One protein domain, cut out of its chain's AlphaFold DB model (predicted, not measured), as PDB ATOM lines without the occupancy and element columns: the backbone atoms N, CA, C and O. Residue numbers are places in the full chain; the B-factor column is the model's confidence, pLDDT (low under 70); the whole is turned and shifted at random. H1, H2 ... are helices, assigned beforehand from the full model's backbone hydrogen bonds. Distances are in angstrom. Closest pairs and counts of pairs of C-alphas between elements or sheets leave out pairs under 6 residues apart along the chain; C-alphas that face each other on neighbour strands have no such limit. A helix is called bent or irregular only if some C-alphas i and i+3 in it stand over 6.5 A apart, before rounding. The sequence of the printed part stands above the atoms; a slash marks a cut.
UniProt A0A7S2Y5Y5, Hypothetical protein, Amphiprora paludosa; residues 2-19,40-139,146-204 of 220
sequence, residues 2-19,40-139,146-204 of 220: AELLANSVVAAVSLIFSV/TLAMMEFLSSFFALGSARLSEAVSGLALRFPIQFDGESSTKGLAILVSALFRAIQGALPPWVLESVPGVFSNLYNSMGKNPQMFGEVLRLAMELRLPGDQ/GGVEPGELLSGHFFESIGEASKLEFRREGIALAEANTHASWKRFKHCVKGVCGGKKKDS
ATOM      1  N   ALA A   2     -20.760  -1.502  -8.614       80.12
ATOM      2  CA  ALA A   2     -20.431  -2.925  -8.469       80.12
ATOM      3  C   ALA A   2     -20.265  -3.674  -9.810       80.12
ATOM      4  O   ALA A   2     -19.157  -4.041 -10.197       80.12
ATOM      5  N   GLU A   3     -21.357  -3.731 -10.569       85.88
ATOM      6  CA  GLU A   3     -21.428  -4.390 -11.871       85.88
ATOM      7  C   GLU A   3     -20.449  -3.795 -12.893       85.88
ATOM      8  O   GLU A   3     -19.807  -4.518 -13.650       85.88
ATOM      9  N   LEU A   4     -20.280  -2.468 -12.889       89.62
ATOM     10  CA  LEU A   4     -19.327  -1.779 -13.762       89.62
ATOM     11  C   LEU A   4     -17.888  -2.239 -13.490       89.62
ATOM     12  O   LEU A   4     -17.145  -2.501 -14.433       89.62
ATOM     13  N   LEU A   5     -17.497  -2.362 -12.218       89.81
ATOM     14  CA  LEU A   5     -16.166  -2.839 -11.840       89.81
ATOM     15  C   LEU A   5     -15.971  -4.305 -12.246       89.81
ATOM     16  O   LEU A   5     -14.952  -4.638 -12.845       89.81
ATOM     17  N   ALA A   6     -16.963  -5.160 -11.991       87.94
ATOM     18  CA  ALA A   6     -16.919  -6.566 -12.387       87.94
ATOM     19  C   ALA A   6     -16.808  -6.734 -13.914       87.94
ATOM     20  O   ALA A   6     -15.959  -7.481 -14.400       87.94
ATOM     21  N   ASN A   7     -17.596  -5.980 -14.684       89.94
ATOM     22  CA  ASN A   7     -17.520  -5.970 -16.145       89.94
ATOM     23  C   ASN A   7     -16.185  -5.407 -16.656       89.94
ATOM     24  O   ASN A   7     -15.681  -5.875 -17.674       89.94
ATOM     25  N   SER A   8     -15.576  -4.458 -15.940       93.50
ATOM     26  CA  SER A   8     -14.249  -3.930 -16.281       93.50
ATOM     27  C   SER A   8     -13.148  -4.979 -16.080       93.50
ATOM     28  O   SER A   8     -12.252  -5.085 -16.914       93.50
ATOM     29  N   VAL A   9     -13.235  -5.810 -15.031       92.81
ATOM     30  CA  VAL A   9     -12.324  -6.960 -14.838       92.81
ATOM     31  C   VAL A   9     -12.489  -7.977 -15.958       92.81
ATOM     32  O   VAL A   9     -11.498  -8.426 -16.527       92.81
ATOM     33  N   VAL A  10     -13.733  -8.314 -16.302       90.56
ATOM     34  CA  VAL A  10     -14.034  -9.213 -17.420       90.56
ATOM     35  C   VAL A  10     -13.422  -8.680 -18.714       90.56
ATOM     36  O   VAL A  10     -12.736  -9.425 -19.401       90.56
ATOM     37  N   ALA A  11     -13.610  -7.393 -19.016       90.31
ATOM     38  CA  ALA A  11     -13.046  -6.768 -20.207       90.31
ATOM     39  C   ALA A  11     -11.510  -6.808 -20.211       90.31
ATOM     40  O   ALA A  11     -10.919  -7.206 -21.211       90.31
ATOM     41  N   ALA A  12     -10.860  -6.466 -19.091       91.69
ATOM     42  CA  ALA A  12      -9.405  -6.540 -18.951       91.69
ATOM     43  C   ALA A  12      -8.874  -7.964 -19.196       91.69
ATOM     44  O   ALA A  12      -7.926  -8.164 -19.952       91.69
ATOM     45  N   VAL A  13      -9.526  -8.970 -18.610       92.00
ATOM     46  CA  VAL A  13      -9.179 -10.383 -18.800       92.00
ATOM     47  C   VAL A  13      -9.389 -10.823 -20.253       92.00
ATOM     48  O   VAL A  13      -8.515 -11.467 -20.830       92.00
ATOM     49  N   SER A  14     -10.504 -10.439 -20.875       88.69
ATOM     50  CA  SER A  14     -10.778 -10.728 -22.286       88.69
ATOM     51  C   SER A  14      -9.748 -10.099 -23.228       88.69
ATOM     52  O   SER A  14      -9.343 -10.751 -24.188       88.69
ATOM     53  N   LEU A  15      -9.277  -8.879 -22.941       87.81
ATOM     54  CA  LEU A  15      -8.209  -8.227 -23.708       87.81
ATOM     55  C   LEU A  15      -6.877  -8.977 -23.603       87.81
ATOM     56  O   LEU A  15      -6.153  -9.079 -24.584       87.81
ATOM     57  N   ILE A  16      -6.548  -9.548 -22.444       89.31
ATOM     58  CA  ILE A  16      -5.324 -10.352 -22.311       89.31
ATOM     59  C   ILE A  16      -5.405 -11.623 -23.171       89.31
ATOM     60  O   ILE A  16      -4.417 -12.024 -23.790       89.31
ATOM     61  N   PHE A  17      -6.577 -12.258 -23.243       87.88
ATOM     62  CA  PHE A  17      -6.769 -13.440 -24.085       87.88
ATOM     63  C   PHE A  17      -6.824 -13.119 -25.579       87.88
ATOM     64  O   PHE A  17      -6.409 -13.952 -26.383       87.88
ATOM     65  N   SER A  18      -7.244 -11.912 -25.971       83.69
ATOM     66  CA  SER A  18      -7.274 -11.529 -27.385       83.69
ATOM     67  C   SER A  18      -5.887 -11.376 -28.020       83.69
ATOM     68  O   SER A  18      -5.776 -11.420 -29.244       83.69
ATOM     69  N   VAL A  19      -4.824 -11.265 -27.215       77.94
ATOM     70  CA  VAL A  19      -3.440 -11.189 -27.700       77.94
ATOM     71  C   VAL A  19      -2.887 -12.589 -27.986       77.94
ATOM     72  O   VAL A  19      -2.880 -13.463 -27.110       77.94
ATOM     73  N   THR A  40      -1.557  -0.703 -20.561       85.62
ATOM     74  CA  THR A  40      -1.144  -1.799 -19.677       85.62
ATOM     75  C   THR A  40      -0.953  -1.303 -18.247       85.62
ATOM     76  O   THR A  40      -1.377  -1.990 -17.321       85.62
ATOM     77  N   LEU A  41      -0.386  -0.106 -18.036       83.94
ATOM     78  CA  LEU A  41      -0.234   0.451 -16.685       83.94
ATOM     79  C   LEU A  41      -1.602   0.615 -16.016       83.94
ATOM     80  O   LEU A  41      -1.826   0.058 -14.944       83.94
ATOM     81  N   ALA A  42      -2.539   1.282 -16.694       87.69
ATOM     82  CA  ALA A  42      -3.891   1.499 -16.197       87.69
ATOM     83  C   ALA A  42      -4.615   0.178 -15.898       87.69
ATOM     84  O   ALA A  42      -5.273   0.060 -14.869       87.69
ATOM     85  N   MET A  43      -4.465  -0.833 -16.757       90.56
ATOM     86  CA  MET A  43      -5.078  -2.143 -16.548       90.56
ATOM     87  C   MET A  43      -4.509  -2.863 -15.319       90.56
ATOM     88  O   MET A  43      -5.268  -3.395 -14.511       90.56
ATOM     89  N   MET A  44      -3.186  -2.874 -15.151       90.06
ATOM     90  CA  MET A  44      -2.547  -3.560 -14.023       90.06
ATOM     91  C   MET A  44      -2.793  -2.845 -12.694       90.06
ATOM     92  O   MET A  44      -3.005  -3.505 -11.673       90.06
ATOM     93  N   GLU A  45      -2.814  -1.512 -12.700       88.12
ATOM     94  CA  GLU A  45      -3.209  -0.714 -11.538       88.12
ATOM     95  C   GLU A  45      -4.678  -0.930 -11.192       88.12
ATOM     96  O   GLU A  45      -4.986  -1.216 -10.037       88.12
ATOM     97  N   PHE A  46      -5.568  -0.907 -12.188       92.19
ATOM     98  CA  PHE A  46      -6.981  -1.217 -11.994       92.19
ATOM     99  C   PHE A  46      -7.173  -2.590 -11.345       92.19
ATOM    100  O   PHE A  46      -7.874  -2.682 -10.341       92.19
ATOM    101  N   LEU A  47      -6.529  -3.645 -11.860       91.75
ATOM    102  CA  LEU A  47      -6.637  -4.991 -11.288       91.75
ATOM    103  C   LEU A  47      -6.121  -5.034  -9.844       91.75
ATOM    104  O   LEU A  47      -6.790  -5.574  -8.964       91.75
ATOM    105  N   SER A  48      -4.963  -4.422  -9.575       89.69
ATOM    106  CA  SER A  48      -4.398  -4.368  -8.225       89.69
ATOM    107  C   SER A  48      -5.317  -3.629  -7.245       89.69
ATOM    108  O   SER A  48      -5.592  -4.151  -6.161       89.69
ATOM    109  N   SER A  49      -5.838  -2.458  -7.626       89.88
ATOM    110  CA  SER A  49      -6.777  -1.674  -6.818       89.88
ATOM    111  C   SER A  49      -8.123  -2.372  -6.651       89.88
ATOM    112  O   SER A  49      -8.691  -2.347  -5.562       89.88
ATOM    113  N   PHE A  50      -8.628  -3.035  -7.694       91.56
ATOM    114  CA  PHE A  50      -9.874  -3.791  -7.640       91.56
ATOM    115  C   PHE A  50      -9.785  -4.943  -6.634       91.56
ATOM    116  O   PHE A  50     -10.678  -5.094  -5.803       91.56
ATOM    117  N   PHE A  51      -8.696  -5.718  -6.642       91.75
ATOM    118  CA  PHE A  51      -8.510  -6.796  -5.665       91.75
ATOM    119  C   PHE A  51      -8.398  -6.274  -4.229       91.75
ATOM    120  O   PHE A  51      -8.847  -6.937  -3.294       91.75
ATOM    121  N   ALA A  52      -7.886  -5.056  -4.035       89.62
ATOM    122  CA  ALA A  52      -7.849  -4.422  -2.718       89.62
ATOM    123  C   ALA A  52      -9.249  -4.084  -2.158       89.62
ATOM    124  O   ALA A  52      -9.381  -3.875  -0.954       89.62
ATOM    125  N   LEU A  53     -10.304  -4.083  -2.988       88.88
ATOM    126  CA  LEU A  53     -11.692  -3.894  -2.540       88.88
ATOM    127  C   LEU A  53     -12.257  -5.109  -1.780       88.88
ATOM    128  O   LEU A  53     -13.333  -5.012  -1.187       88.88
ATOM    129  N   GLY A  54     -11.554  -6.247  -1.792       88.19
ATOM    130  CA  GLY A  54     -11.886  -7.431  -1.000       88.19
ATOM    131  C   GLY A  54     -12.781  -8.464  -1.698       88.19
ATOM    132  O   GLY A  54     -13.137  -8.357  -2.874       88.19
ATOM    133  N   SER A  55     -13.138  -9.502  -0.939       88.62
ATOM    134  CA  SER A  55     -13.755 -10.742  -1.437       88.62
ATOM    135  C   SER A  55     -15.117 -10.550  -2.104       88.62
ATOM    136  O   SER A  55     -15.406 -11.203  -3.104       88.62
ATOM    137  N   ALA A  56     -15.948  -9.636  -1.595       86.75
ATOM    138  CA  ALA A  56     -17.286  -9.396  -2.135       86.75
ATOM    139  C   ALA A  56     -17.241  -8.920  -3.597       86.75
ATOM    140  O   ALA A  56     -18.021  -9.386  -4.424       86.75
ATOM    141  N   ARG A  57     -16.298  -8.026  -3.928       89.25
ATOM    142  CA  ARG A  57     -16.110  -7.532  -5.300       89.25
ATOM    143  C   ARG A  57     -15.457  -8.571  -6.188       89.25
ATOM    144  O   ARG A  57     -15.906  -8.763  -7.315       89.25
ATOM    145  N   LEU A  58     -14.457  -9.279  -5.664       89.75
ATOM    146  CA  LEU A  58     -13.836 -10.384  -6.381       89.75
ATOM    147  C   LEU A  58     -14.877 -11.427  -6.804       89.75
ATOM    148  O   LEU A  58     -14.883 -11.807  -7.968       89.75
ATOM    149  N   SER A  59     -15.772 -11.829  -5.893       89.62
ATOM    150  CA  SER A  59     -16.827 -12.823  -6.136       89.62
ATOM    151  C   SER A  59     -17.692 -12.470  -7.353       89.62
ATOM    152  O   SER A  59     -17.864 -13.279  -8.261       89.62
ATOM    153  N   GLU A  60     -18.151 -11.218  -7.432       88.31
ATOM    154  CA  GLU A  60     -18.965 -10.713  -8.544       88.31
ATOM    155  C   GLU A  60     -18.219 -10.792  -9.889       88.31
ATOM    156  O   GLU A  60     -18.763 -11.268 -10.890       88.31
ATOM    157  N   ALA A  61     -16.942 -10.395  -9.909       90.38
ATOM    158  CA  ALA A  61     -16.111 -10.473 -11.107       90.38
ATOM    159  C   ALA A  61     -15.833 -11.921 -11.539       90.38
ATOM    160  O   ALA A  61     -15.953 -12.235 -12.724       90.38
ATOM    161  N   VAL A  62     -15.499 -12.818 -10.605       92.12
ATOM    162  CA  VAL A  62     -15.171 -14.215 -10.936       92.12
ATOM    163  C   VAL A  62     -16.403 -14.996 -11.388       92.12
ATOM    164  O   VAL A  62     -16.294 -15.789 -12.320       92.12
ATOM    165  N   SER A  63     -17.590 -14.710 -10.843       90.06
ATOM    166  CA  SER A  63     -18.849 -15.230 -11.391       90.06
ATOM    167  C   SER A  63     -19.082 -14.742 -12.823       90.06
ATOM    168  O   SER A  63     -19.419 -15.534 -13.704       90.06
ATOM    169  N   GLY A  64     -18.833 -13.456 -13.089       87.75
ATOM    170  CA  GLY A  64     -18.924 -12.885 -14.433       87.75
ATOM    171  C   GLY A  64     -17.948 -13.509 -15.438       87.75
ATOM    172  O   GLY A  64     -18.304 -13.656 -16.608       87.75
ATOM    173  N   LEU A  65     -16.746 -13.888 -14.995       89.38
ATOM    174  CA  LEU A  65     -15.770 -14.634 -15.795       89.38
ATOM    175  C   LEU A  65     -16.241 -16.072 -16.043       89.38
ATOM    176  O   LEU A  65     -16.292 -16.517 -17.184       89.38
ATOM    177  N   ALA A  66     -16.651 -16.790 -15.000       88.81
ATOM    178  CA  ALA A  66     -17.080 -18.183 -15.101       88.81
ATOM    179  C   ALA A  66     -18.250 -18.397 -16.082       88.81
ATOM    180  O   ALA A  66     -18.304 -19.443 -16.737       88.81
ATOM    181  N   LEU A  67     -19.146 -17.407 -16.190       86.00
ATOM    182  CA  LEU A  67     -20.286 -17.397 -17.112       86.00
ATOM    183  C   LEU A  67     -19.899 -17.093 -18.564       86.00
ATOM    184  O   LEU A  67     -20.490 -17.652 -19.483       86.00
ATOM    185  N   ARG A  68     -18.942 -16.186 -18.786       84.00
ATOM    186  CA  ARG A  68     -18.573 -15.719 -20.134       84.00
ATOM    187  C   ARG A  68     -17.535 -16.600 -20.816       84.00
ATOM    188  O   ARG A  68     -17.449 -16.600 -22.038       84.00
ATOM    189  N   PHE A  69     -16.753 -17.330 -20.030       82.00
ATOM    190  CA  PHE A  69     -15.692 -18.191 -20.526       82.00
ATOM    191  C   PHE A  69     -16.197 -19.642 -20.620       82.00
ATOM    192  O   PHE A  69     -16.512 -20.252 -19.587       82.00
ATOM    193  N   PRO A  70     -16.260 -20.224 -21.831       78.50
ATOM    194  CA  PRO A  70     -16.902 -21.510 -22.113       78.50
ATOM    195  C   PRO A  70     -16.022 -22.704 -21.709       78.50
ATOM    196  O   PRO A  70     -15.830 -23.633 -22.478       78.50
ATOM    197  N   ILE A  71     -15.429 -22.680 -20.518       81.62
ATOM    198  CA  ILE A  71     -14.518 -23.734 -20.058       81.62
ATOM    199  C   ILE A  71     -15.310 -24.801 -19.307       81.62
ATOM    200  O   ILE A  71     -16.102 -24.466 -18.419       81.62
ATOM    201  N   GLN A  72     -15.087 -26.070 -19.640       76.81
ATOM    202  CA  GLN A  72     -15.582 -27.188 -18.840       76.81
ATOM    203  C   GLN A  72     -14.770 -27.260 -17.544       76.81
ATOM    204  O   GLN A  72     -13.542 -27.221 -17.572       76.81
ATOM    205  N   PHE A  73     -15.455 -27.284 -16.403       77.75
ATOM    206  CA  PHE A  73     -14.811 -27.264 -15.097       77.75
ATOM    207  C   PHE A  73     -15.668 -28.011 -14.080       77.75
ATOM    208  O   PHE A  73     -16.775 -27.570 -13.763       77.75
ATOM    209  N   ASP A  74     -15.128 -29.105 -13.553       73.50
ATOM    210  CA  ASP A  74     -15.750 -29.897 -12.495       73.50
ATOM    211  C   ASP A  74     -15.422 -29.268 -11.133       73.50
ATOM    212  O   ASP A  74     -14.527 -29.703 -10.410       73.50
ATOM    213  N   GLY A  75     -16.104 -28.174 -10.794       76.81
ATOM    214  CA  GLY A  75     -15.928 -27.505  -9.508       76.81
ATOM    215  C   GLY A  75     -16.758 -26.235  -9.358       76.81
ATOM    216  O   GLY A  75     -17.564 -25.882 -10.219       76.81
ATOM    217  N   GLU A  76     -16.561 -25.528  -8.244       85.31
ATOM    218  CA  GLU A  76     -17.307 -24.301  -7.961       85.31
ATOM    219  C   GLU A  76     -17.043 -23.203  -9.004       85.31
ATOM    220  O   GLU A  76     -15.906 -22.951  -9.416       85.31
ATOM    221  N   SER A  77     -18.106 -22.488  -9.384       85.31
ATOM    222  CA  SER A  77     -18.052 -21.370 -10.339       85.31
ATOM    223  C   SER A  77     -17.076 -20.264  -9.902       85.31
ATOM    224  O   SER A  77     -16.367 -19.685 -10.725       85.31
ATOM    225  N   SER A  78     -16.970 -20.017  -8.594       88.69
ATOM    226  CA  SER A  78     -16.001 -19.096  -7.983       88.69
ATOM    227  C   SER A  78     -14.553 -19.501  -8.288       88.69
ATOM    228  O   SER A  78     -13.768 -18.686  -8.778       88.69
ATOM    229  N   THR A  79     -14.210 -20.770  -8.063       91.75
ATOM    230  CA  THR A  79     -12.886 -21.341  -8.332       91.75
ATOM    231  C   THR A  79     -12.567 -21.323  -9.822       91.75
ATOM    232  O   THR A  79     -11.463 -20.933 -10.200       91.75
ATOM    233  N   LYS A  80     -13.547 -21.644 -10.680       91.75
ATOM    234  CA  LYS A  80     -13.417 -21.517 -12.139       91.75
ATOM    235  C   LYS A  80     -13.039 -20.091 -12.539       91.75
ATOM    236  O   LYS A  80     -12.074 -19.885 -13.271       91.75
ATOM    237  N   GLY A  81     -13.784 -19.098 -12.051       93.69
ATOM    238  CA  GLY A  81     -13.541 -17.691 -12.362       93.69
ATOM    239  C   GLY A  81     -12.190 -17.183 -11.855       93.69
ATOM    240  O   GLY A  81     -11.503 -16.455 -12.572       93.69
ATOM    241  N   LEU A  82     -11.764 -17.611 -10.663       95.50
ATOM    242  CA  LEU A  82     -10.424 -17.328 -10.136       95.50
ATOM    243  C   LEU A  82      -9.326 -17.947 -11.003       95.50
ATOM    244  O   LEU A  82      -8.334 -17.288 -11.309       95.50
ATOM    245  N   ALA A  83      -9.503 -19.194 -11.433       96.00
ATOM    246  CA  ALA A  83      -8.535 -19.875 -12.279       96.00
ATOM    247  C   ALA A  83      -8.441 -19.225 -13.673       96.00
ATOM    248  O   ALA A  83      -7.336 -19.059 -14.185       96.00
ATOM    249  N   ILE A  84      -9.557 -18.758 -14.252       95.25
ATOM    250  CA  ILE A  84      -9.564 -17.946 -15.488       95.25
ATOM    251  C   ILE A  84      -8.758 -16.661 -15.294       95.25
ATOM    252  O   ILE A  84      -7.892 -16.335 -16.105       95.25
ATOM    253  N   LEU A  85      -9.028 -15.942 -14.204       96.00
ATOM    254  CA  LEU A  85      -8.354 -14.692 -13.874       96.00
ATOM    255  C   LEU A  85      -6.836 -14.887 -13.736       96.00
ATOM    256  O   LEU A  85      -6.058 -14.143 -14.328       96.00
ATOM    257  N   VAL A  86      -6.403 -15.911 -12.995       97.19
ATOM    258  CA  VAL A  86      -4.975 -16.219 -12.818       97.19
ATOM    259  C   VAL A  86      -4.341 -16.726 -14.114       97.19
ATOM    260  O   VAL A  86      -3.204 -16.360 -14.408       97.19
ATOM    261  N   SER A  87      -5.077 -17.472 -14.942       95.69
ATOM    262  CA  SER A  87      -4.611 -17.861 -16.281       95.69
ATOM    263  C   SER A  87      -4.322 -16.634 -17.142       95.69
ATOM    264  O   SER A  87      -3.282 -16.572 -17.793       95.69
ATOM    265  N   ALA A  88      -5.188 -15.619 -17.095       94.44
ATOM    266  CA  ALA A  88      -4.951 -14.359 -17.788       94.44
ATOM    267  C   ALA A  88      -3.698 -13.648 -17.251       94.44
ATOM    268  O   ALA A  88      -2.857 -13.223 -18.035       94.44
ATOM    269  N   LEU A  89      -3.504 -13.581 -15.929       95.38
ATOM    270  CA  LEU A  89      -2.289 -12.996 -15.346       95.38
ATOM    271  C   LEU A  89      -1.012 -13.726 -15.792       95.38
ATOM    272  O   LEU A  89      -0.007 -13.081 -16.089       95.38
ATOM    273  N   PHE A  90      -1.041 -15.054 -15.892       95.12
ATOM    274  CA  PHE A  90       0.079 -15.808 -16.446       95.12
ATOM    275  C   PHE A  90       0.308 -15.511 -17.924       95.12
ATOM    276  O   PHE A  90       1.440 -15.225 -18.315       95.12
ATOM    277  N   ARG A  91      -0.755 -15.497 -18.731       91.44
ATOM    278  CA  ARG A  91      -0.674 -15.171 -20.157       91.44
ATOM    279  C   ARG A  91      -0.092 -13.776 -20.388       91.44
ATOM    280  O   ARG A  91       0.783 -13.603 -21.237       91.44
ATOM    281  N   ALA A  92      -0.522 -12.798 -19.590       90.12
ATOM    282  CA  ALA A  92       0.040 -11.451 -19.555       90.12
ATOM    283  C   ALA A  92       1.563 -11.482 -19.365       90.12
ATOM    284  O   ALA A  92       2.291 -10.891 -20.160       90.12
ATOM    285  N   ILE A  93       2.047 -12.229 -18.368       90.75
ATOM    286  CA  ILE A  93       3.478 -12.344 -18.046       90.75
ATOM    287  C   ILE A  93       4.258 -13.101 -19.132       90.75
ATOM    288  O   ILE A  93       5.402 -12.749 -19.411       90.75
ATOM    289  N   GLN A  94       3.646 -14.095 -19.785       87.44
ATOM    290  CA  GLN A  94       4.242 -14.831 -20.910       87.44
ATOM    291  C   GLN A  94       4.363 -13.993 -22.194       87.44
ATOM    292  O   GLN A  94       4.962 -14.441 -23.178       87.44
ATOM    293  N   GLY A  95       3.829 -12.771 -22.209       82.31
ATOM    294  CA  GLY A  95       4.006 -11.819 -23.302       82.31
ATOM    295  C   GLY A  95       2.731 -11.437 -24.036       82.31
ATOM    296  O   GLY A  95       2.841 -10.917 -25.139       82.31
ATOM    297  N   ALA A  96       1.546 -11.658 -23.456       85.00
ATOM    298  CA  ALA A  96       0.361 -10.926 -23.903       85.00
ATOM    299  C   ALA A  96       0.411  -9.444 -23.488       85.00
ATOM    300  O   ALA A  96      -0.281  -8.624 -24.081       85.00
ATOM    301  N   LEU A  97       1.246  -9.092 -22.499       86.56
ATOM    302  CA  LEU A  97       1.528  -7.718 -22.088       86.56
ATOM    303  C   LEU A  97       3.042  -7.441 -22.076       86.56
ATOM    304  O   LEU A  97       3.841  -8.385 -22.037       86.56
ATOM    305  N   PRO A  98       3.454  -6.159 -22.088       83.75
ATOM    306  CA  PRO A  98       4.856  -5.772 -22.015       83.75
ATOM    307  C   PRO A  98       5.635  -6.417 -20.855       83.75
ATOM    308  O   PRO A  98       5.095  -6.541 -19.754       83.75
ATOM    309  N   PRO A  99       6.940  -6.736 -21.018       82.19
ATOM    310  CA  PRO A  99       7.726  -7.468 -20.012       82.19
ATOM    311  C   PRO A  99       7.786  -6.828 -18.617       82.19
ATOM    312  O   PRO A  99       8.075  -7.503 -17.626       82.19
ATOM    313  N   TRP A 100       7.550  -5.519 -18.524       83.44
ATOM    314  CA  TRP A 100       7.530  -4.779 -17.264       83.44
ATOM    315  C   TRP A 100       6.274  -5.041 -16.420       83.44
ATOM    316  O   TRP A 100       6.291  -4.730 -15.231       83.44
ATOM    317  N   VAL A 101       5.237  -5.705 -16.956       87.62
ATOM    318  CA  VAL A 101       4.073  -6.185 -16.182       87.62
ATOM    319  C   VAL A 101       4.477  -7.059 -14.991       87.62
ATOM    320  O   VAL A 101       3.797  -7.108 -13.966       87.62
ATOM    321  N   LEU A 102       5.636  -7.716 -15.096       88.44
ATOM    322  CA  LEU A 102       6.206  -8.531 -14.034       88.44
ATOM    323  C   LEU A 102       6.460  -7.728 -12.741       88.44
ATOM    324  O   LEU A 102       6.467  -8.298 -11.650       88.44
ATOM    325  N   GLU A 103       6.654  -6.411 -12.832       89.31
ATOM    326  CA  GLU A 103       6.829  -5.542 -11.663       89.31
ATOM    327  C   GLU A 103       5.523  -5.335 -10.877       89.31
ATOM    328  O   GLU A 103       5.569  -5.087  -9.674       89.31
ATOM    329  N   SER A 104       4.360  -5.534 -11.505       90.00
ATOM    330  CA  SER A 104       3.050  -5.471 -10.842       90.00
ATOM    331  C   SER A 104       2.687  -6.762 -10.099       90.00
ATOM    332  O   SER A 104       1.788  -6.747  -9.258       90.00
ATOM    333  N   VAL A 105       3.386  -7.875 -10.363       91.38
ATOM    334  CA  VAL A 105       3.075  -9.201  -9.795       91.38
ATOM    335  C   VAL A 105       2.961  -9.191  -8.270       91.38
ATOM    336  O   VAL A 105       1.955  -9.705  -7.779       91.38
ATOM    337  N   PRO A 106       3.901  -8.601  -7.498       93.56
ATOM    338  CA  PRO A 106       3.802  -8.622  -6.044       93.56
ATOM    339  C   PRO A 106       2.501  -8.001  -5.522       93.56
ATOM    340  O   PRO A 106       1.826  -8.610  -4.701       93.56
ATOM    341  N   GLY A 107       2.121  -6.822  -6.028       91.19
ATOM    342  CA  GLY A 107       0.908  -6.127  -5.590       91.19
ATOM    343  C   GLY A 107      -0.372  -6.820  -6.054       91.19
ATOM    344  O   GLY A 107      -1.312  -6.977  -5.281       91.19
ATOM    345  N   VAL A 108      -0.402  -7.285  -7.304       93.38
ATOM    346  CA  VAL A 108      -1.572  -7.950  -7.894       93.38
ATOM    347  C   VAL A 108      -1.868  -9.275  -7.191       93.38
ATOM    348  O   VAL A 108      -2.991  -9.483  -6.741       93.38
ATOM    349  N   PHE A 109      -0.870 -10.152  -7.041       96.06
ATOM    350  CA  PHE A 109      -1.075 -11.458  -6.409       96.06
ATOM    351  C   PHE A 109      -1.263 -11.359  -4.893       96.06
ATOM    352  O   PHE A 109      -2.058 -12.121  -4.349       96.06
ATOM    353  N   SER A 110      -0.621 -10.396  -4.217       96.00
ATOM    354  CA  SER A 110      -0.881 -10.144  -2.795       96.00
ATOM    355  C   SER A 110      -2.321  -9.694  -2.556       96.00
ATOM    356  O   SER A 110      -3.013 -10.261  -1.709       96.00
ATOM    357  N   ASN A 111      -2.815  -8.723  -3.333       94.88
ATOM    358  CA  ASN A 111      -4.193  -8.254  -3.197       94.88
ATOM    359  C   ASN A 111      -5.194  -9.348  -3.575       94.88
ATOM    360  O   ASN A 111      -6.184  -9.524  -2.865       94.88
ATOM    361  N   LEU A 112      -4.914 -10.132  -4.622       95.69
ATOM    362  CA  LEU A 112      -5.725 -11.293  -4.980       95.69
ATOM    363  C   LEU A 112      -5.796 -12.294  -3.817       95.69
ATOM    364  O   LEU A 112      -6.888 -12.633  -3.371       95.69
ATOM    365  N   TYR A 113      -4.657 -12.699  -3.256       96.81
ATOM    366  CA  TYR A 113      -4.601 -13.617  -2.117       96.81
ATOM    367  C   TYR A 113      -5.363 -13.090  -0.889       96.81
ATOM    368  O   TYR A 113      -6.131 -13.821  -0.258       96.81
ATOM    369  N   ASN A 114      -5.215 -11.799  -0.578       94.75
ATOM    370  CA  ASN A 114      -5.964 -11.155   0.498       94.75
ATOM    371  C   ASN A 114      -7.477 -11.172   0.221       94.75
ATOM    372  O   ASN A 114      -8.262 -11.485   1.116       94.75
ATOM    373  N   SER A 115      -7.890 -10.903  -1.020       93.00
ATOM    374  CA  SER A 115      -9.297 -10.942  -1.438       93.00
ATOM    375  C   SER A 115      -9.891 -12.356  -1.449       93.00
ATOM    376  O   SER A 115     -11.095 -12.513  -1.283       93.00
ATOM    377  N   MET A 116      -9.054 -13.392  -1.538       93.12
ATOM    378  CA  MET A 116      -9.438 -14.797  -1.356       93.12
ATOM    379  C   MET A 116      -9.549 -15.206   0.125       93.12
ATOM    380  O   MET A 116      -9.696 -16.388   0.430       93.12
ATOM    381  N   GLY A 117      -9.449 -14.258   1.062       93.69
ATOM    382  CA  GLY A 117      -9.528 -14.537   2.497       93.69
ATOM    383  C   GLY A 117      -8.243 -15.116   3.087       93.69
ATOM    384  O   GLY A 117      -8.303 -15.745   4.139       93.69
ATOM    385  N   LYS A 118      -7.089 -14.908   2.434       95.38
ATOM    386  CA  LYS A 118      -5.774 -15.392   2.890       95.38
ATOM    387  C   LYS A 118      -5.741 -16.911   3.107       95.38
ATOM    388  O   LYS A 118      -5.223 -17.391   4.110       95.38
ATOM    389  N   ASN A 119      -6.301 -17.671   2.167       95.69
ATOM    390  CA  ASN A 119      -6.339 -19.133   2.211       95.69
ATOM    391  C   ASN A 119      -5.231 -19.726   1.309       95.69
ATOM    392  O   ASN A 119      -5.385 -19.703   0.082       95.69
ATOM    393  N   PRO A 120      -4.107 -20.231   1.868       96.69
ATOM    394  CA  PRO A 120      -2.990 -20.753   1.074       96.69
ATOM    395  C   PRO A 120      -3.375 -21.957   0.209       96.69
ATOM    396  O   PRO A 120      -2.929 -22.058  -0.930       96.69
ATOM    397  N   GLN A 121      -4.225 -22.852   0.716       96.06
ATOM    398  CA  GLN A 121      -4.638 -24.059   0.001       96.06
ATOM    399  C   GLN A 121      -5.487 -23.703  -1.220       96.06
ATOM    400  O   GLN A 121      -5.217 -24.188  -2.317       96.06
ATOM    401  N   MET A 122      -6.452 -22.794  -1.053       95.69
ATOM    402  CA  MET A 122      -7.254 -22.270  -2.159       95.69
ATOM    403  C   MET A 122      -6.380 -21.536  -3.181       95.69
ATOM    404  O   MET A 122      -6.561 -21.706  -4.382       95.69
ATOM    405  N   PHE A 123      -5.399 -20.755  -2.724       97.31
ATOM    406  CA  PHE A 123      -4.445 -20.093  -3.614       97.31
ATOM    407  C   PHE A 123      -3.644 -21.103  -4.442       97.31
ATOM    408  O   PHE A 123      -3.601 -20.999  -5.664       97.31
ATOM    409  N   GLY A 124      -3.080 -22.127  -3.800       97.31
ATOM    410  CA  GLY A 124      -2.367 -23.203  -4.485       97.31
ATOM    411  C   GLY A 124      -3.244 -24.006  -5.445       97.31
ATOM    412  O   GLY A 124      -2.761 -24.469  -6.476       97.31
ATOM    413  N   GLU A 125      -4.528 -24.170  -5.137       96.12
ATOM    414  CA  GLU A 125      -5.474 -24.833  -6.029       96.12
ATOM    415  C   GLU A 125      -5.804 -23.983  -7.256       96.12
ATOM    416  O   GLU A 125      -5.754 -24.478  -8.379       96.12
ATOM    417  N   VAL A 126      -6.026 -22.681  -7.072       96.94
ATOM    418  CA  VAL A 126      -6.211 -21.741  -8.185       96.94
ATOM    419  C   VAL A 126      -4.970 -21.687  -9.078       96.94
ATOM    420  O   VAL A 126      -5.115 -21.686 -10.298       96.94
ATOM    421  N   LEU A 127      -3.756 -21.691  -8.507       97.56
ATOM    422  CA  LEU A 127      -2.515 -21.763  -9.290       97.56
ATOM    423  C   LEU A 127      -2.455 -23.045 -10.122       97.56
ATOM    424  O   LEU A 127      -2.151 -22.975 -11.309       97.56
ATOM    425  N   ARG A 128      -2.757 -24.200  -9.512       96.38
ATOM    426  CA  ARG A 128      -2.786 -25.500 -10.197       96.38
ATOM    427  C   ARG A 128      -3.731 -25.459 -11.393       96.38
ATOM    428  O   ARG A 128      -3.312 -25.698 -12.518       96.38
ATOM    429  N   LEU A 129      -4.978 -25.073 -11.145       95.62
ATOM    430  CA  LEU A 129      -6.011 -24.995 -12.168       95.62
ATOM    431  C   LEU A 129      -5.635 -24.024 -13.285       95.62
ATOM    432  O   LEU A 129      -5.759 -24.363 -14.456       95.62
ATOM    433  N   ALA A 130      -5.106 -22.848 -12.954       96.25
ATOM    434  CA  ALA A 130      -4.699 -21.871 -13.956       96.25
ATOM    435  C   ALA A 130      -3.591 -22.381 -14.902       96.25
ATOM    436  O   ALA A 130      -3.513 -21.954 -16.052       96.25
ATOM    437  N   MET A 131      -2.744 -23.313 -14.457       95.69
ATOM    438  CA  MET A 131      -1.735 -23.956 -15.313       95.69
ATOM    439  C   MET A 131      -2.311 -25.051 -16.224       95.69
ATOM    440  O   MET A 131      -1.615 -25.508 -17.127       95.69
ATOM    441  N   GLU A 132      -3.552 -25.482 -15.992       93.62
ATOM    442  CA  GLU A 132      -4.171 -26.639 -16.652       93.62
ATOM    443  C   GLU A 132      -5.411 -26.278 -17.486       93.62
ATOM    444  O   GLU A 132      -5.803 -27.054 -18.357       93.62
ATOM    445  N   LEU A 133      -6.035 -25.115 -17.250       92.19
ATOM    446  CA  LEU A 133      -7.245 -24.701 -17.966       92.19
ATOM    447  C   LEU A 133      -6.990 -24.561 -19.470       92.19
ATOM    448  O   LEU A 133      -6.145 -23.770 -19.901       92.19
ATOM    449  N   ARG A 134      -7.796 -25.276 -20.263       91.00
ATOM    450  CA  ARG A 134      -7.788 -25.236 -21.730       91.00
ATOM    451  C   ARG A 134      -9.077 -24.652 -22.287       91.00
ATOM    452  O   ARG A 134     -10.149 -24.811 -21.697       91.00
ATOM    453  N   LEU A 135      -8.978 -24.012 -23.448       87.44
ATOM    454  CA  LEU A 135     -10.153 -23.735 -24.269       87.44
ATOM    455  C   LEU A 135     -10.640 -25.065 -24.880       87.44
ATOM    456  O   LEU A 135      -9.815 -25.784 -25.444       87.44
ATOM    457  N   PRO A 136     -11.930 -25.436 -24.786       84.44
ATOM    458  CA  PRO A 136     -12.411 -26.684 -25.382       84.44
ATOM    459  C   PRO A 136     -12.173 -26.733 -26.897       84.44
ATOM    460  O   PRO A 136     -12.403 -25.748 -27.597       84.44
ATOM    461  N   GLY A 137     -11.685 -27.872 -27.394       72.31
ATOM    462  CA  GLY A 137     -11.338 -28.079 -28.809       72.31
ATOM    463  C   GLY A 137     -12.508 -28.511 -29.702       72.31
ATOM    464  O   GLY A 137     -12.403 -28.490 -30.922       72.31
ATOM    465  N   ASP A 138     -13.613 -28.926 -29.091       67.75
ATOM    466  CA  ASP A 138     -14.772 -29.576 -29.709       67.75
ATOM    467  C   ASP A 138     -15.900 -28.604 -30.085       67.75
ATOM    468  O   ASP A 138     -16.843 -28.976 -30.787       67.75
ATOM    469  N   GLN A 139     -15.804 -27.343 -29.667       57.94
ATOM    470  CA  GLN A 139     -16.759 -26.314 -30.051       57.94
ATOM    471  C   GLN A 139     -16.162 -25.497 -31.197       57.94
ATOM    472  O   GLN A 139     -15.105 -24.897 -31.046       57.94
ATOM    473  N   GLY A 146     -10.207 -14.795 -29.063       74.00
ATOM    474  CA  GLY A 146      -9.275 -13.956 -29.804       74.00
ATOM    475  C   GLY A 146      -7.964 -14.678 -30.112       74.00
ATOM    476  O   GLY A 146      -7.873 -15.369 -31.119       74.00
ATOM    477  N   GLY A 147      -6.952 -14.498 -29.262       75.88
ATOM    478  CA  GLY A 147      -5.609 -15.034 -29.452       75.88
ATOM    479  C   GLY A 147      -5.359 -16.406 -28.823       75.88
ATOM    480  O   GLY A 147      -4.214 -16.860 -28.859       75.88
ATOM    481  N   VAL A 148      -6.370 -17.033 -28.214       83.00
ATOM    482  CA  VAL A 148      -6.313 -18.417 -27.717       83.00
ATOM    483  C   VAL A 148      -7.055 -19.338 -28.681       83.00
ATOM    484  O   VAL A 148      -8.261 -19.169 -28.888       83.00
ATOM    485  N   GLU A 149      -6.344 -20.313 -29.236       83.25
ATOM    486  CA  GLU A 149      -6.905 -21.292 -30.166       83.25
ATOM    487  C   GLU A 149      -7.572 -22.467 -29.412       83.25
ATOM    488  O   GLU A 149      -7.232 -22.755 -28.256       83.25
ATOM    489  N   PRO A 150      -8.549 -23.167 -30.022       84.69
ATOM    490  CA  PRO A 150      -9.189 -24.326 -29.401       84.69
ATOM    491  C   PRO A 150      -8.172 -25.408 -29.009       84.69
ATOM    492  O   PRO A 150      -7.288 -25.767 -29.784       84.69
ATOM    493  N   GLY A 151      -8.305 -25.946 -27.798       85.31
ATOM    494  CA  GLY A 151      -7.380 -26.918 -27.216       85.31
ATOM    495  C   GLY A 151      -6.173 -26.308 -26.495       85.31
ATOM    496  O   GLY A 151      -5.542 -27.016 -25.710       85.31
ATOM    497  N   GLU A 152      -5.857 -25.023 -26.684       87.19
ATOM    498  CA  GLU A 152      -4.702 -24.382 -26.039       87.19
ATOM    499  C   GLU A 152      -4.919 -24.107 -24.545       87.19
ATOM    500  O   GLU A 152      -6.040 -23.866 -24.084       87.19
ATOM    501  N   LEU A 153      -3.815 -24.081 -23.785       91.06
ATOM    502  CA  LEU A 153      -3.809 -23.570 -22.414       91.06
ATOM    503  C   LEU A 153      -4.100 -22.070 -22.389       91.06
ATOM    504  O   LEU A 153      -3.423 -21.271 -23.041       91.06
ATOM    505  N   LEU A 154      -5.029 -21.665 -21.523       91.69
ATOM    506  CA  LEU A 154      -5.346 -20.254 -21.320       91.69
ATOM    507  C   LEU A 154      -4.142 -19.473 -20.788       91.69
ATOM    508  O   LEU A 154      -3.888 -18.351 -21.223       91.69
ATOM    509  N   SER A 155      -3.379 -20.082 -19.881       91.94
ATOM    510  CA  SER A 155      -2.184 -19.485 -19.283       91.94
ATOM    511  C   SER A 155      -1.006 -19.339 -20.244       91.94
ATOM    512  O   SER A 155      -0.100 -18.562 -19.954       91.94
ATOM    513  N   GLY A 156      -1.045 -20.011 -21.398       88.25
ATOM    514  CA  GLY A 156      -0.022 -19.949 -22.437       88.25
ATOM    515  C   GLY A 156       0.915 -21.161 -22.477       88.25
ATOM    516  O   GLY A 156       0.993 -21.964 -21.545       88.25
ATOM    517  N   HIS A 157       1.639 -21.277 -23.590       86.56
ATOM    518  CA  HIS A 157       2.407 -22.463 -23.985       86.56
ATOM    519  C   HIS A 157       3.588 -22.811 -23.064       86.56
ATOM    520  O   HIS A 157       4.026 -23.961 -23.053       86.56
ATOM    521  N   PHE A 158       4.121 -21.878 -22.261       87.25
ATOM    522  CA  PHE A 158       5.245 -22.218 -21.375       87.25
ATOM    523  C   PHE A 158       4.868 -23.301 -20.358       87.25
ATOM    524  O   PHE A 158       5.694 -24.163 -20.055       87.25
ATOM    525  N   PHE A 159       3.610 -23.341 -19.912       90.56
ATOM    526  CA  PHE A 159       3.128 -24.404 -19.029       90.56
ATOM    527  C   PHE A 159       3.004 -25.767 -19.719       90.56
ATOM    528  O   PHE A 159       2.947 -26.785 -19.036       90.56
ATOM    529  N   GLU A 160       3.012 -25.824 -21.050       87.31
ATOM    530  CA  GLU A 160       3.108 -27.089 -21.790       87.31
ATOM    531  C   GLU A 160       4.553 -27.586 -21.873       87.31
ATOM    532  O   GLU A 160       4.792 -28.788 -21.930       87.31
ATOM    533  N   SER A 161       5.519 -26.662 -21.844       86.00
ATOM    534  CA  SER A 161       6.948 -26.973 -21.961       86.00
ATOM    535  C   SER A 161       7.619 -27.374 -20.645       86.00
ATOM    536  O   SER A 161       8.648 -28.049 -20.663       86.00
ATOM    537  N   ILE A 162       7.063 -26.967 -19.498       89.38
ATOM    538  CA  ILE A 162       7.605 -27.343 -18.187       89.38
ATOM    539  C   ILE A 162       6.995 -28.664 -17.709       89.38
ATOM    540  O   ILE A 162       5.788 -28.884 -17.801       89.38
ATOM    541  N   GLY A 163       7.834 -29.544 -17.162       90.56
ATOM    542  CA  GLY A 163       7.389 -30.838 -16.648       90.56
ATOM    543  C   GLY A 163       6.505 -30.718 -15.402       90.56
ATOM    544  O   GLY A 163       6.614 -29.761 -14.632       90.56
ATOM    545  N   GLU A 164       5.682 -31.738 -15.150       93.25
ATOM    546  CA  GLU A 164       4.756 -31.788 -14.005       93.25
ATOM    547  C   GLU A 164       5.446 -31.587 -12.648       93.25
ATOM    548  O   GLU A 164       4.917 -30.907 -11.770       93.25
ATOM    549  N   ALA A 165       6.679 -32.076 -12.489       94.50
ATOM    550  CA  ALA A 165       7.474 -31.833 -11.285       94.50
ATOM    551  C   ALA A 165       7.738 -30.333 -11.043       94.50
ATOM    552  O   ALA A 165       7.698 -29.877  -9.903       94.50
ATOM    553  N   SER A 166       7.962 -29.548 -12.105       94.00
ATOM    554  CA  SER A 166       8.171 -28.096 -12.002       94.00
ATOM    555  C   SER A 166       6.878 -27.353 -11.672       94.00
ATOM    556  O   SER A 166       6.907 -26.406 -10.890       94.00
ATOM    557  N   LYS A 167       5.734 -27.796 -12.212       95.44
ATOM    558  CA  LYS A 167       4.414 -27.244 -11.853       95.44
ATOM    559  C   LYS A 167       4.078 -27.514 -10.391       95.44
ATOM    560  O   LYS A 167       3.618 -26.614  -9.687       95.44
ATOM    561  N   LEU A 168       4.342 -28.736  -9.926       96.69
ATOM    562  CA  LEU A 168       4.141 -29.127  -8.535       96.69
ATOM    563  C   LEU A 168       5.032 -28.310  -7.593       96.69
ATOM    564  O   LEU A 168       4.543 -27.813  -6.578       96.69
ATOM    565  N   GLU A 169       6.306 -28.130  -7.946       96.94
ATOM    566  CA  GLU A 169       7.233 -27.306  -7.170       96.94
ATOM    567  C   GLU A 169       6.778 -25.846  -7.120       96.94
ATOM    568  O   GLU A 169       6.667 -25.274  -6.040       96.94
ATOM    569  N   PHE A 170       6.420 -25.266  -8.269       97.12
ATOM    570  CA  PHE A 170       5.901 -23.903  -8.344       97.12
ATOM    571  C   PHE A 170       4.648 -23.712  -7.484       97.12
ATOM    572  O   PHE A 170       4.540 -22.721  -6.761       97.12
ATOM    573  N   ARG A 171       3.715 -24.672  -7.507       97.69
ATOM    574  CA  ARG A 171       2.528 -24.656  -6.641       97.69
ATOM    575  C   ARG A 171       2.921 -24.685  -5.165       97.69
ATOM    576  O   ARG A 171       2.393 -23.898  -4.383       97.69
ATOM    577  N   ARG A 172       3.837 -25.580  -4.781       98.06
ATOM    578  CA  ARG A 172       4.313 -25.732  -3.400       98.06
ATOM    579  C   ARG A 172       4.988 -24.458  -2.897       98.06
ATOM    580  O   ARG A 172       4.647 -23.974  -1.820       98.06
ATOM    581  N   GLU A 173       5.902 -23.898  -3.682       97.56
ATOM    582  CA  GLU A 173       6.587 -22.648  -3.352       97.56
ATOM    583  C   GLU A 173       5.600 -21.472  -3.316       97.56
ATOM    584  O   GLU A 173       5.636 -20.659  -2.394       97.56
ATOM    585  N   GLY A 174       4.644 -21.427  -4.249       97.56
ATOM    586  CA  GLY A 174       3.564 -20.443  -4.268       97.56
ATOM    587  C   GLY A 174       2.718 -20.447  -2.995       97.56
ATOM    588  O   GLY A 174       2.459 -19.380  -2.442       97.56
ATOM    589  N   ILE A 175       2.341 -21.628  -2.492       98.19
ATOM    590  CA  ILE A 175       1.623 -21.779  -1.216       98.19
ATOM    591  C   ILE A 175       2.466 -21.234  -0.059       98.19
ATOM    592  O   ILE A 175       1.981 -20.393   0.694       98.19
ATOM    593  N   ALA A 176       3.727 -21.659   0.057       98.12
ATOM    594  CA  ALA A 176       4.601 -21.250   1.159       98.12
ATOM    595  C   ALA A 176       4.855 -19.729   1.173       98.12
ATOM    596  O   ALA A 176       4.869 -19.087   2.225       98.12
ATOM    597  N   LEU A 177       5.031 -19.121  -0.005       98.06
ATOM    598  CA  LEU A 177       5.228 -17.677  -0.139       98.06
ATOM    599  C   LEU A 177       3.950 -16.881   0.153       98.06
ATOM    600  O   LEU A 177       4.034 -15.799   0.745       98.06
ATOM    601  N   ALA A 178       2.787 -17.406  -0.241       97.38
ATOM    602  CA  ALA A 178       1.492 -16.810   0.072       97.38
ATOM    603  C   ALA A 178       1.185 -16.892   1.571       97.38
ATOM    604  O   ALA A 178       0.738 -15.905   2.144       97.38
ATOM    605  N   GLU A 179       1.495 -18.015   2.221       97.38
ATOM    606  CA  GLU A 179       1.338 -18.205   3.667       97.38
ATOM    607  C   GLU A 179       2.177 -17.205   4.474       97.38
ATOM    608  O   GLU A 179       1.680 -16.610   5.428       97.38
ATOM    609  N   ALA A 180       3.415 -16.930   4.045       97.12
ATOM    610  CA  ALA A 180       4.233 -15.887   4.660       97.12
ATOM    611  C   ALA A 180       3.631 -14.475   4.492       97.12
ATOM    612  O   ALA A 180       3.826 -13.624   5.355       97.12
ATOM    613  N   ASN A 181       2.938 -14.215   3.376       95.94
ATOM    614  CA  ASN A 181       2.253 -12.959   3.042       95.94
ATOM    615  C   ASN A 181       3.038 -11.669   3.374       95.94
ATOM    616  O   ASN A 181       2.493 -10.708   3.919       95.94
ATOM    617  N   THR A 182       4.331 -11.628   3.050       97.00
ATOM    618  CA  THR A 182       5.182 -10.449   3.260       97.00
ATOM    619  C   THR A 182       5.576  -9.825   1.930       97.00
ATOM    620  O   THR A 182       5.629 -10.485   0.895       97.00
ATOM    621  N   HIS A 183       5.963  -8.551   1.947       93.75
ATOM    622  CA  HIS A 183       6.515  -7.904   0.756       93.75
ATOM    623  C   HIS A 183       7.715  -8.677   0.162       93.75
ATOM    624  O   HIS A 183       7.849  -8.789  -1.057       93.75
ATOM    625  N   ALA A 184       8.562  -9.267   1.014       96.31
ATOM    626  CA  ALA A 184       9.678 -10.099   0.577       96.31
ATOM    627  C   ALA A 184       9.209 -11.407  -0.084       96.31
ATOM    628  O   ALA A 184       9.756 -11.784  -1.122       96.31
ATOM    629  N   SER A 185       8.189 -12.081   0.461       97.31
ATOM    630  CA  SER A 185       7.672 -13.319  -0.135       97.31
ATOM    631  C   SER A 185       7.008 -13.065  -1.488       97.31
ATOM    632  O   SER A 185       7.275 -13.803  -2.432       97.31
ATOM    633  N   TRP A 186       6.271 -11.964  -1.650       97.12
ATOM    634  CA  TRP A 186       5.681 -11.583  -2.939       97.12
ATOM    635  C   TRP A 186       6.726 -11.190  -3.992       97.12
ATOM    636  O   TRP A 186       6.579 -11.513  -5.173       97.12
ATOM    637  N   LYS A 187       7.842 -10.569  -3.579       95.56
ATOM    638  CA  LYS A 187       9.006 -10.365  -4.458       95.56
ATOM    639  C   LYS A 187       9.640 -11.686  -4.899       95.56
ATOM    640  O   LYS A 187      10.016 -11.815  -6.061       95.56
ATOM    641  N   ARG A 188       9.737 -12.683  -4.014       96.94
ATOM    642  CA  ARG A 188      10.200 -14.035  -4.383       96.94
ATOM    643  C   ARG A 188       9.199 -14.741  -5.295       96.94
ATOM    644  O   ARG A 188       9.607 -15.330  -6.290       96.94
ATOM    645  N   PHE A 189       7.901 -14.582  -5.044       97.00
ATOM    646  CA  PHE A 189       6.843 -15.166  -5.867       97.00
ATOM    647  C   PHE A 189       6.909 -14.656  -7.308       97.00
ATOM    648  O   PHE A 189       6.860 -15.443  -8.247       97.00
ATOM    649  N   LYS A 190       7.156 -13.354  -7.499       95.12
ATOM    650  CA  LYS A 190       7.458 -12.777  -8.816       95.12
ATOM    651  C   LYS A 190       8.579 -13.531  -9.545       95.12
ATOM    652  O   LYS A 190       8.463 -13.768 -10.747       95.12
ATOM    653  N   HIS A 191       9.658 -13.906  -8.858       93.94
ATOM    654  CA  HIS A 191      10.741 -14.685  -9.465       93.94
ATOM    655  C   HIS A 191      10.306 -16.109  -9.832       93.94
ATOM    656  O   HIS A 191      10.686 -16.582 -10.902       93.94
ATOM    657  N   CYS A 192       9.467 -16.743  -9.009       94.81
ATOM    658  CA  CYS A 192       8.891 -18.060  -9.289       94.81
ATOM    659  C   CYS A 192       8.020 -18.019 -10.551       94.81
ATOM    660  O   CYS A 192       8.254 -18.771 -11.495       94.81
ATOM    661  N   VAL A 193       7.080 -17.067 -10.609       94.25
ATOM    662  CA  VAL A 193       6.191 -16.860 -11.765       94.25
ATOM    663  C   VAL A 193       7.002 -16.572 -13.024       94.25
ATOM    664  O   VAL A 193       6.758 -17.168 -14.069       94.25
ATOM    665  N   LYS A 194       8.020 -15.709 -12.922       91.25
ATOM    666  CA  LYS A 194       8.948 -15.438 -14.023       91.25
ATOM    667  C   LYS A 194       9.615 -16.719 -14.537       91.25
ATOM    668  O   LYS A 194       9.786 -16.848 -15.745       91.25
ATOM    669  N   GLY A 195      10.017 -17.624 -13.644       89.25
ATOM    670  CA  GLY A 195      10.659 -18.890 -13.998       89.25
ATOM    671  C   GLY A 195       9.748 -19.805 -14.815       89.25
ATOM    672  O   GLY A 195      10.160 -20.288 -15.864       89.25
ATOM    673  N   VAL A 196       8.496 -19.981 -14.382       90.62
ATOM    674  CA  VAL A 196       7.528 -20.866 -15.059       90.62
ATOM    675  C   VAL A 196       6.858 -20.244 -16.288       90.62
ATOM    676  O   VAL A 196       6.347 -20.966 -17.134       90.62
ATOM    677  N   CYS A 197       6.885 -18.916 -16.421       89.06
ATOM    678  CA  CYS A 197       6.322 -18.184 -17.563       89.06
ATOM    679  C   CYS A 197       7.367 -17.798 -18.630       89.06
ATOM    680  O   CYS A 197       7.116 -16.897 -19.427       89.06
ATOM    681  N   GLY A 198       8.547 -18.427 -18.649       78.12
ATOM    682  CA  GLY A 198       9.512 -18.239 -19.742       78.12
ATOM    683  C   GLY A 198      10.457 -17.040 -19.633       78.12
ATOM    684  O   GLY A 198      11.215 -16.758 -20.561       78.12
ATOM    685  N   GLY A 199      10.488 -16.342 -18.496       67.06
ATOM    686  CA  GLY A 199      11.479 -15.300 -18.233       67.06
ATOM    687  C   GLY A 199      11.247 -13.962 -18.949       67.06
ATOM    688  O   GLY A 199      10.182 -13.672 -19.479       67.06
ATOM    689  N   LYS A 200      12.263 -13.080 -18.920       56.03
ATOM    690  CA  LYS A 200      12.226 -11.814 -19.681       56.03
ATOM    691  C   LYS A 200      12.381 -12.163 -21.164       56.03
ATOM    692  O   LYS A 200      13.499 -12.477 -21.571       56.03
ATOM    693  N   LYS A 201      11.311 -12.071 -21.958       58.59
ATOM    694  CA  LYS A 201      11.418 -12.095 -23.425       58.59
ATOM    695  C   LYS A 201      12.374 -10.975 -23.863       58.59
ATOM    696  O   LYS A 201      12.113  -9.807 -23.588       58.59
ATOM    697  N   LYS A 202      13.508 -11.342 -24.474       49.38
ATOM    698  CA  LYS A 202      14.425 -10.391 -25.134       49.38
ATOM    699  C   LYS A 202      13.857  -9.898 -26.471       49.38
ATOM    700  O   LYS A 202      14.161  -8.779 -26.857       49.38
ATOM    701  N   ASP A 203      12.970 -10.688 -27.076       49.66
ATOM    702  CA  ASP A 203      12.364 -10.445 -28.388       49.66
ATOM    703  C   ASP A 203      10.845 -10.224 -28.265       49.66
ATOM    704  O   ASP A 203      10.045 -10.936 -28.871       49.66
ATOM    705  N   SER A 204      10.420  -9.293 -27.404       55.81
ATOM    706  CA  SER A 204       9.006  -8.897 -27.353       55.81
ATOM    707  C   SER A 204       8.693  -7.832 -28.403       55.81
ATOM    708  O   SER A 204       9.494  -6.921 -28.586       55.81
TER     709      SER A 204
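This is residues 2 to 19, 40 to 139 and 146 to 204 of the 220 residues of the protein "Hypothetical protein" of Amphiprora paludosa (UniProt A0A7S2Y5Y5). A rounded cluster of mostly crossed helices is built round H4, which runs through the core: H1 and H3 pack on it on one side and H6 on another. H2 and H5 run side by side, and the helical hairpin of H8 and H9 covers the side away from H1 and H3, H8 packing on H6 and H9 on H5. The printed part has 177 residues with nine named helices, H1 to H9 in order, and no named strand; the class is all helix. It is compact, with a radius of gyration of the C-alphas of 14.7 A and spans of 37 by 34 by 32 A.

H1, residues 2 to 18, begins with C-alpha 2 at (-20.431, -2.925, -8.469) and is 24.6 A long. After the first cut come H2, residues 40 to 52, and H3, residues 55 to 68. H4, residues 77 to 96, is 25.1 A long and only just irregular: C-alphas 93 and 96 are 6.8 A apart. H5, residues 99 to 115, 25.4 A, is irregular, with C-alphas 103 and 106 7.1 A apart, and has a kink of 40 degrees near residue 106. H6 is residues 120 to 130; after the second cut, H7 is residues 158 to 161. H8, residues 164 to 180, is 24.5 A long, and H9, residues 183 to 196, ends with C-alpha 196 at (7.528, -20.866, -15.059).

H4 is the hub, touching four helices. H3 touches it about perpendicular, at 81 degrees, the closest C-alphas being Val 62 and Gly 81, 4.1 A. H1 touches H4 with residues 13 to 17 alone, and H3 at Ala 6 and Ala 61, their closest C-alphas, 4.2 A. H6 touches H4 at a steep tilt of 63 degrees, C-alphas of Ala 130 and Ser 87 closest at 4.6 A. H4 and H5 touch only at the corner, C-alphas of Ile 93 and Leu 102 closest at 6.2 A. H2 and H5 touch at a shallow tilt of 14 degrees, the same way, C-alphas of Ser 48 and Val 108 closest at 4.6 A. H9 touches H5, C-alphas of Trp 186 and Pro 106 closest at 4.7 A. H8 and H9 form a hairpin with a shallow tilt of 11 degrees, C-alphas of Leu 177 and Ser 185 closest at 5.0 A. H8 touches H6, C-alphas of Ile 175 and Pro 120 closest at 5.3 A. H7 is close to H4 but not clearly touching, C-alphas of Phe 158 and Gln 94 closest at 7.5 A. H1 and H8 are apart. Every O i to N i+4 pair is within hydrogen-bond range in H1, H2, H4, H6 and H8, against 9 of 10 in H3, 8 of 13 in H5 and 9 of 10 in H9; H7 is too short for such a pair.

The two C-alphas farthest apart, Gln 139 and Ala 184, are 43.6 A apart. Residues 20 to 39 and 140 to 145 are not printed, with C-alpha gaps of 12.6 A and 14.4 A. Of the links printed whole, H3 to H4 is short and the others are tight. Residues 146 to 157 hold no named element. The mean pLDDT of the printed part is 89.1; residues 138 to 139 and 199 to 204 are under 70.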